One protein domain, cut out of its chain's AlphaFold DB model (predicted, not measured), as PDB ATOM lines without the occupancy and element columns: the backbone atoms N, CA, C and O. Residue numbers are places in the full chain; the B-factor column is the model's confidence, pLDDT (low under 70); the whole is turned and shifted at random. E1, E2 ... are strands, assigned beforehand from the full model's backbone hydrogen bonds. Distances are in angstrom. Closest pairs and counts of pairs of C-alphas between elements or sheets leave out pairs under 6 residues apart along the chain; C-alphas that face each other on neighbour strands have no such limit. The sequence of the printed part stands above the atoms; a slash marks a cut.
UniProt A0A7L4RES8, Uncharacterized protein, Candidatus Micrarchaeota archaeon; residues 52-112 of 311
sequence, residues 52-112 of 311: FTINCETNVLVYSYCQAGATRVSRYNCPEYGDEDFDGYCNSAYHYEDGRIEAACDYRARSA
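AT A GLANCE: This is residues 52 to 112 of the 311 residues of an uncharacterized protein of Candidatus Micrarchaeota archaeon (UniProt A0A7L4RES8). A strongly twisted sheet of three strands, E1 to E3, and a sharply bent hairpin, E4 and E5, follow each other along the long axis and overlap only in part, as a sandwich that is only partly face to face. The printed part has 61 residues, with five named strands in the order E1 E2 E3 E4 E5 and no named helix: all strand. Both sheets, E1 - E2 - E3 and E4 - E5, are antiparallel. The whole is only just loose, close to compact, with a radius of gyration of the C-alphas of 13.0 A, and elongated, spanning 46 by 27 by 15 A.

HOW THE PARTS SIT: E1, residues 52 to 57, and E2, residues 60 to 67, form a hairpin, with N 55 and O 62 2.9 A apart, within hydrogen-bond range. E2 forms a second hairpin with E3, residues 70 to 77, where N 63 and O 74 are 2.9 A apart; these three strands are a meander, each the antiparallel neighbour of the one before. E4, residues 86 to 95, and E5, residues 101 to 109, form a hairpin, with N 89 and O 106 2.8 A apart. E4 bends by 96 degrees at residue 92 and E5 by 71 degrees at residue 104. The two sheets form a sandwich, two sheets face to face, with strands at 37 degrees. The closest C-alphas of E1 and E5 are those of Asn 55 and Ala 103, 5.2 A. E3 and E5 are only just apart, closest 8.2 A.

IN THESE COORDINATES: E1 begins at C-alpha 52 (1.745, 23.157, -29.638) and is 15.9 A long. E2 measures 21.3 A, E3 23.0 A and E4 18.9 A. E5, 21.4 A, ends at C-alpha 109 (-0.671, 25.752, -0.574).

THE WHOLE: The two C-alphas farthest apart, Gly 69 and Ala 112, are 46.7 A apart. The printed part has no cut and no long link. Mean pLDDT of the printed part is 75.7; residues 81 to 87, 96 to 98 and 108 to 112 are under 70.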
ATOM      1  N   PHE A  52       1.593  22.230 -30.743       82.94
ATOM      2  CA  PHE A  52       1.745  23.157 -29.638       82.94
ATOM      3  C   PHE A  52       2.890  22.707 -28.727       82.94
ATOM      4  O   PHE A  52       3.247  21.529 -28.698       82.94
ATOM      5  N   THR A  53       3.487  23.649 -28.003       83.12
ATOM      6  CA  THR A  53       4.394  23.347 -26.892       83.12
ATOM      7  C   THR A  53       4.023  24.201 -25.694       83.12
ATOM      8  O   THR A  53       3.717  25.388 -25.845       83.12
ATOM      9  N   ILE A  54       4.046  23.586 -24.514       82.88
ATOM     10  CA  ILE A  54       3.809  24.250 -23.238       82.88
ATOM     11  C   ILE A  54       5.120  24.209 -22.455       82.88
ATOM     12  O   ILE A  54       5.710  23.141 -22.311       82.88
ATOM     13  N   ASN A  55       5.587  25.358 -21.972       88.75
ATOM     14  CA  ASN A  55       6.814  25.475 -21.185       88.75
ATOM     15  C   ASN A  55       6.614  26.433 -20.009       88.75
ATOM     16  O   ASN A  55       5.779  27.329 -20.073       88.75
ATOM     17  N   CYS A  56       7.428  26.286 -18.964       87.44
ATOM     18  CA  CYS A  56       7.496  27.253 -17.872       87.44
ATOM     19  C   CYS A  56       8.684  28.197 -18.050       87.44
ATOM     20  O   CYS A  56       9.833  27.760 -18.113       87.44
ATOM     21  N   GLU A  57       8.416  29.500 -18.068       90.44
ATOM     22  CA  GLU A  57       9.423  30.544 -17.895       90.44
ATOM     23  C   GLU A  57       9.261  31.125 -16.490       90.44
ATOM     24  O   GLU A  57       8.472  32.042 -16.272       90.44
ATOM     25  N   THR A  58       9.998  30.589 -15.512       90.44
ATOM     26  CA  THR A  58       9.819  30.905 -14.079       90.44
ATOM     27  C   THR A  58       8.391  30.601 -13.607       90.44
ATOM     28  O   THR A  58       8.005  29.439 -13.606       90.44
ATOM     29  N   ASN A  59       7.603  31.621 -13.261       87.38
ATOM     30  CA  ASN A  59       6.209  31.510 -12.835       87.38
ATOM     31  C   ASN A  59       5.206  31.794 -13.965       87.38
ATOM     32  O   ASN A  59       4.018  31.958 -13.709       87.38
ATOM     33  N   VAL A  60       5.673  31.868 -15.213       83.31
ATOM     34  CA  VAL A  60       4.829  32.129 -16.381       83.31
ATOM     35  C   VAL A  60       4.697  30.854 -17.206       83.31
ATOM     36  O   VAL A  60       5.697  30.342 -17.713       83.31
ATOM     37  N   LEU A  61       3.469  30.366 -17.387       81.81
ATOM     38  CA  LEU A  61       3.181  29.328 -18.368       81.81
ATOM     39  C   LEU A  61       3.190  29.946 -19.765       81.81
ATOM     40  O   LEU A  61       2.447  30.883 -20.064       81.81
ATOM     41  N   VAL A  62       4.029  29.404 -20.635       86.94
ATOM     42  CA  VAL A  62       4.156  29.807 -22.029       86.94
ATOM     43  C   VAL A  62       3.531  28.731 -22.898       86.94
ATOM     44  O   VAL A  62       4.084  27.645 -23.061       86.94
ATOM     45  N   TYR A  63       2.375  29.051 -23.470       83.62
ATOM     46  CA  TYR A  63       1.684  28.215 -24.439       83.62
ATOM     47  C   TYR A  63       1.995  28.715 -25.842       83.62
ATOM     48  O   TYR A  63       1.644  29.836 -26.203       83.62
ATOM     49  N   SER A  64       2.656  27.897 -26.651       85.62
ATOM     50  CA  SER A  64       2.894  28.209 -28.058       85.62
ATOM     51  C   SER A  64       2.126  27.243 -28.944       85.62
ATOM     52  O   SER A  64       2.178  26.040 -28.720       85.62
ATOM     53  N   TYR A  65       1.415  27.749 -29.945       84.75
ATOM     54  CA  TYR A  65       0.591  26.934 -30.836       84.75
ATOM     55  C   TYR A  65       0.683  27.429 -32.275       84.75
ATOM     56  O   TYR A  65       0.893  28.613 -32.534       84.75
ATOM     57  N   CYS A  66       0.536  26.522 -33.236       83.06
ATOM     58  CA  CYS A  66       0.553  26.878 -34.648       83.06
ATOM     59  C   CYS A  66      -0.841  27.277 -35.149       83.06
ATOM     60  O   CYS A  66      -1.761  26.456 -35.160       83.06
ATOM     61  N   GLN A  67      -0.990  28.506 -35.646       83.81
ATOM     62  CA  GLN A  67      -2.225  28.992 -36.257       83.81
ATOM     63  C   GLN A  67      -1.935  29.633 -37.615       83.81
ATOM     64  O   GLN A  67      -1.156  30.576 -37.722       83.81
ATOM     65  N   ALA A  68      -2.584  29.124 -38.667       83.94
ATOM     66  CA  ALA A  68      -2.421  29.610 -40.042       83.94
ATOM     67  C   ALA A  68      -0.949  29.661 -40.519       83.94
ATOM     68  O   ALA A  68      -0.555  30.586 -41.226       83.94
ATOM     69  N   GLY A  69      -0.139  28.673 -40.120       80.94
ATOM     70  CA  GLY A  69       1.279  28.580 -40.486       80.94
ATOM     71  C   GLY A  69       2.204  29.526 -39.712       80.94
ATOM     72  O   GLY A  69       3.379  29.622 -40.047       80.94
ATOM     73  N   ALA A  70       1.697  30.217 -38.688       79.06
ATOM     74  CA  ALA A  70       2.491  31.044 -37.791       79.06
ATOM     75  C   ALA A  70       2.374  30.540 -36.348       79.06
ATOM     76  O   ALA A  70       1.276  30.257 -35.864       79.06
ATOM     77  N   THR A  71       3.498  30.480 -35.637       83.50
ATOM     78  CA  THR A  71       3.494  30.229 -34.194       83.50
ATOM     79  C   THR A  71       2.916  31.442 -33.469       83.50
ATOM     80  O   THR A  71       3.361  32.575 -33.658       83.50
ATOM     81  N   ARG A  72       1.907  31.205 -32.637       83.81
ATOM     82  CA  ARG A  72       1.363  32.143 -31.657       83.81
ATOM     83  C   ARG A  72       1.880  31.758 -30.284       83.81
ATOM     84  O   ARG A  72       2.106  30.578 -30.033       83.81
ATOM     85  N   VAL A  73       2.098  32.747 -29.424       85.00
ATOM     86  CA  VAL A  73       2.574  32.534 -28.058       85.00
ATOM     87  C   VAL A  73       1.658  33.284 -27.104       85.00
ATOM     88  O   VAL A  73       1.521  34.502 -27.195       85.00
ATOM     89  N   SER A  74       1.062  32.548 -26.181       82.38
ATOM     90  CA  SER A  74       0.288  33.059 -25.061       82.38
ATOM     91  C   SER A  74       1.094  32.858 -23.781       82.38
ATOM     92  O   SER A  74       1.775  31.846 -23.610       82.38
ATOM     93  N   ARG A  75       1.061  33.856 -22.900       87.19
ATOM     94  CA  ARG A  75       1.793  33.867 -21.631       87.19
ATOM     95  C   ARG A  75       0.790  34.050 -20.503       87.19
ATOM     96  O   ARG A  75       0.005  34.992 -20.548       87.19
ATOM     97  N   TYR A  76       0.854  33.175 -19.510       78.62
ATOM     98  CA  TYR A  76      -0.048  33.158 -18.366       78.62
ATOM     99  C   TYR A  76       0.778  33.244 -17.087       78.62
ATOM    100  O   TYR A  76       1.619  32.387 -16.835       78.62
ATOM    101  N   ASN A  77       0.589  34.305 -16.308       83.25
ATOM    102  CA  ASN A  77       1.321  34.510 -15.064       83.25
ATOM    103  C   ASN A  77       0.659  33.679 -13.957       83.25
ATOM    104  O   ASN A  77      -0.345  34.106 -13.402       83.25
ATOM    105  N   CYS A  78       1.189  32.490 -13.652       80.69
ATOM    106  CA  CYS A  78       0.566  31.544 -12.721       80.69
ATOM    107  C   CYS A  78       0.207  32.156 -11.346       80.69
ATOM    108  O   CYS A  78      -0.882  31.871 -10.862       80.69
ATOM    109  N   PRO A  79       1.020  33.053 -10.749       81.75
ATOM    110  CA  PRO A  79       0.667  33.759  -9.517       81.75
ATOM    111  C   PRO A  79      -0.622  34.582  -9.570       81.75
ATOM    112  O   PRO A  79      -1.219  34.807  -8.526       81.75
ATOM    113  N   GLU A  80      -1.055  35.037 -10.751       76.81
ATOM    114  CA  GLU A  80      -2.332  35.753 -10.917       76.81
ATOM    115  C   GLU A  80      -3.544  34.818 -10.835       76.81
ATOM    116  O   GLU A  80      -4.662  35.292 -10.654       76.81
ATOM    117  N   TYR A  81      -3.322  33.508 -10.958       67.88
ATOM    118  CA  TYR A  81      -4.355  32.482 -10.831       67.88
ATOM    119  C   TYR A  81      -4.441  31.907  -9.418       67.88
ATOM    120  O   TYR A  81      -5.397  31.201  -9.120       67.88
ATOM    121  N   GLY A  82      -3.461  32.191  -8.554       63.34
ATOM    122  CA  GLY A  82      -3.547  31.837  -7.142       63.34
ATOM    123  C   GLY A  82      -4.665  32.609  -6.441       63.34
ATOM    124  O   GLY A  82      -4.942  33.759  -6.786       63.34
ATOM    125  N   ASP A  83      -5.278  31.993  -5.440       65.25
ATOM    126  CA  ASP A  83      -6.234  32.637  -4.541       65.25
ATOM    127  C   ASP A  83      -5.580  32.914  -3.169       65.25
ATOM    128  O   ASP A  83      -4.346  32.926  -3.035       65.25
ATOM    129  N   GLU A  84      -6.399  33.232  -2.164       53.38
ATOM    130  CA  GLU A  84      -5.934  33.527  -0.804       53.38
ATOM    131  C   GLU A  84      -5.257  32.315  -0.139       53.38
ATOM    132  O   GLU A  84      -4.354  32.505   0.678       53.38
ATOM    133  N   ASP A  85      -5.600  31.094  -0.559       44.59
ATOM    134  CA  ASP A  85      -5.136  29.840   0.042       44.59
ATOM    135  C   ASP A  85      -4.012  29.171  -0.775       44.59
ATOM    136  O   ASP A  85      -3.185  28.422  -0.236       44.59
ATOM    137  N   PHE A  86      -3.921  29.484  -2.071       56.28
ATOM    138  CA  PHE A  86      -3.002  28.853  -3.013       56.28
ATOM    139  C   PHE A  86      -2.143  29.863  -3.791       56.28
ATOM    140  O   PHE A  86      -2.613  30.829  -4.388       56.28
ATOM    141  N   ASP A  87      -0.838  29.604  -3.845       69.88
ATOM    142  CA  ASP A  87       0.099  30.234  -4.767       69.88
ATOM    143  C   ASP A  87       0.058  29.470  -6.091       69.88
ATOM    144  O   ASP A  87       0.491  28.315  -6.173       69.88
ATOM    145  N   GLY A  88      -0.418  30.124  -7.148       75.94
ATOM    146  CA  GLY A  88      -0.233  29.609  -8.496       75.94
ATOM    147  C   GLY A  88       1.245  29.685  -8.889       75.94
ATOM    148  O   GLY A  88       1.873  30.745  -8.821       75.94
ATOM    149  N   TYR A  89       1.828  28.574  -9.326       79.00
ATOM    150  CA  TYR A  89       3.198  28.511  -9.832       79.00
ATOM    151  C   TYR A  89       3.249  27.692 -11.119       79.00
ATOM    152  O   TYR A  89       2.375  26.879 -11.386       79.00
ATOM    153  N   CYS A  90       4.266  27.905 -11.952       83.50
ATOM    154  CA  CYS A  90       4.411  27.101 -13.159       83.50
ATOM    155  C   CYS A  90       5.170  25.810 -12.830       83.50
ATOM    156  O   CYS A  90       6.368  25.839 -12.540       83.50
ATOM    157  N   ASN A  91       4.481  24.674 -12.880       82.00
ATOM    158  CA  ASN A  91       5.066  23.353 -12.722       82.00
ATOM    159  C   ASN A  91       5.479  22.813 -14.095       82.00
ATOM    160  O   ASN A  91       4.634  22.444 -14.904       82.00
ATOM    161  N   SER A  92       6.785  22.743 -14.367       83.69
ATOM    162  CA  SER A  92       7.316  22.246 -15.646       83.69
ATOM    163  C   SER A  92       7.266  20.722 -15.800       83.69
ATOM    164  O   SER A  92       7.701  20.197 -16.823       83.69
ATOM    165  N   ALA A  93       6.841  20.006 -14.760       84.31
ATOM    166  CA  ALA A  93       6.805  18.553 -14.698       84.31
ATOM    167  C   ALA A  93       5.464  18.079 -14.120       84.31
ATOM    168  O   ALA A  93       5.429  17.224 -13.235       84.31
ATOM    169  N   TYR A  94       4.365  18.665 -14.598       73.12
ATOM    170  CA  TYR A  94       3.024  18.255 -14.211       73.12
ATOM    171  C   TYR A  94       2.708  16.889 -14.825       73.12
ATOM    172  O   TYR A  94       2.888  16.689 -16.026       73.12
ATOM    173  N   HIS A  95       2.274  15.942 -13.995       73.12
ATOM    174  CA  HIS A  95       1.965  14.575 -14.406       73.12
ATOM    175  C   HIS A  95       0.452  14.400 -14.546       73.12
ATOM    176  O   HIS A  95      -0.276  14.569 -13.571       73.12
ATOM    177  N   TYR A  96      -0.008  14.006 -15.729       65.19
ATOM    178  CA  TYR A  96      -1.399  13.607 -15.946       65.19
ATOM    179  C   TYR A  96      -1.623  12.142 -15.542       65.19
ATOM    180  O   TYR A  96      -0.686  11.339 -15.518       65.19
ATOM    181  N   GLU A  97      -2.880  11.762 -15.290       55.75
ATOM    182  CA  GLU A  97      -3.261  10.373 -14.968       55.75
ATOM    183  C   GLU A  97      -2.929   9.377 -16.093       55.75
ATOM    184  O   GLU A  97      -2.678   8.199 -15.837       55.75
ATOM    185  N   ASP A  98      -2.878   9.847 -17.342       64.25
ATOM    186  CA  ASP A  98      -2.485   9.050 -18.510       64.25
ATOM    187  C   ASP A  98      -0.958   8.848 -18.636       64.25
ATOM    188  O   ASP A  98      -0.490   8.168 -19.553       64.25
ATOM    189  N   GLY A  99      -0.176   9.413 -17.708       75.38
ATOM    190  CA  GLY A  99       1.279   9.311 -17.648       75.38
ATOM    191  C   GLY A  99       2.034  10.356 -18.473       75.38
ATOM    192  O   GLY A  99       3.269  10.317 -18.493       75.38
ATOM    193  N   ARG A 100       1.347  11.291 -19.146       78.12
ATOM    194  CA  ARG A 100       2.008  12.420 -19.819       78.12
ATOM    195  C   ARG A 100       2.622  13.385 -18.807       78.12
ATOM    196  O   ARG A 100       2.120  13.548 -17.698       78.12
ATOM    197  N   ILE A 101       3.714  14.027 -19.220       75.06
ATOM    198  CA  ILE A 101       4.393  15.077 -18.457       75.06
ATOM    199  C   ILE A 101       4.393  16.340 -19.305       75.06
ATOM    200  O   ILE A 101       4.980  16.342 -20.388       75.06
ATOM    201  N   GLU A 102       3.757  17.401 -18.822       78.62
ATOM    202  CA  GLU A 102       3.735  18.703 -19.497       78.62
ATOM    203  C   GLU A 102       3.922  19.833 -18.478       78.62
ATOM    204  O   GLU A 102       3.884  19.619 -17.265       78.62
ATOM    205  N   ALA A 103       4.172  21.048 -18.961       76.81
ATOM    206  CA  ALA A 103       4.155  22.225 -18.107       76.81
ATOM    207  C   ALA A 103       2.707  22.686 -17.869       76.81
ATOM    208  O   ALA A 103       1.912  22.699 -18.805       76.81
ATOM    209  N   ALA A 104       2.376  23.113 -16.651       79.00
ATOM    210  CA  ALA A 104       1.071  23.680 -16.301       79.00
ATOM    211  C   ALA A 104       1.224  24.752 -15.209       79.00
ATOM    212  O   ALA A 104       2.193  24.717 -14.452       79.00
ATOM    213  N   CYS A 105       0.284  25.698 -15.104       75.94
ATOM    214  CA  CYS A 105       0.108  26.386 -13.822       75.94
ATOM    215  C   CYS A 105      -0.516  25.398 -12.841       75.94
ATOM    216  O   CYS A 105      -1.580  24.837 -13.092       75.94
ATOM    217  N   ASP A 106       0.193  25.186 -11.751       76.56
ATOM    218  CA  ASP A 106      -0.165  24.322 -10.649       76.56
ATOM    219  C   ASP A 106      -0.346  25.182  -9.399       76.56
ATOM    220  O   ASP A 106       0.061  26.348  -9.360       76.56
ATOM    221  N   TYR A 107      -0.956  24.608  -8.376       72.19
ATOM    222  CA  TYR A 107      -1.259  25.301  -7.139       72.19
ATOM    223  C   TYR A 107      -0.428  24.711  -6.015       72.19
ATOM    224  O   TYR A 107      -0.332  23.499  -5.835       72.19
ATOM    225  N   ARG A 108       0.204  25.589  -5.249       67.69
ATOM    226  CA  ARG A 108       0.872  25.250  -4.000       67.69
ATOM    227  C   ARG A 108       0.097  25.920  -2.882       67.69
ATOM    228  O   ARG A 108      -0.158  27.112  -2.951       67.69
ATOM    229  N   ALA A 109      -0.202  25.182  -1.828       51.81
ATOM    230  CA  ALA A 109      -0.671  25.752  -0.574       51.81
ATOM    231  C   ALA A 109       0.268  26.886  -0.093       51.81
ATOM    232  O   ALA A 109       1.487  26.685  -0.006       51.81
ATOM    233  N   ARG A 110      -0.273  28.078   0.203       50.19
ATOM    234  CA  ARG A 110       0.504  29.213   0.758       50.19
ATOM    235  C   ARG A 110       0.985  28.938   2.184       50.19
ATOM    236  O   ARG A 110       2.040  29.431   2.582       50.19
ATOM    237  N   SER A 111       0.243  28.125   2.928       46.38
ATOM    238  CA  SER A 111       0.511  27.739   4.314       46.38
ATOM    239  C   SER A 111       0.280  26.237   4.516       46.38
ATOM    240  O   SER A 111      -0.385  25.588   3.705       46.38
ATOM    241  N   ALA A 112       0.800  25.673   5.610       39.34
ATOM    242  CA  ALA A 112       0.525  24.286   5.999       39.34
ATOM    243  C   ALA A 112      -0.990  24.000   6.127       39.34
ATOM    244  O   ALA A 112      -1.423  22.870   5.895       39.34
TER     245      ALA A 112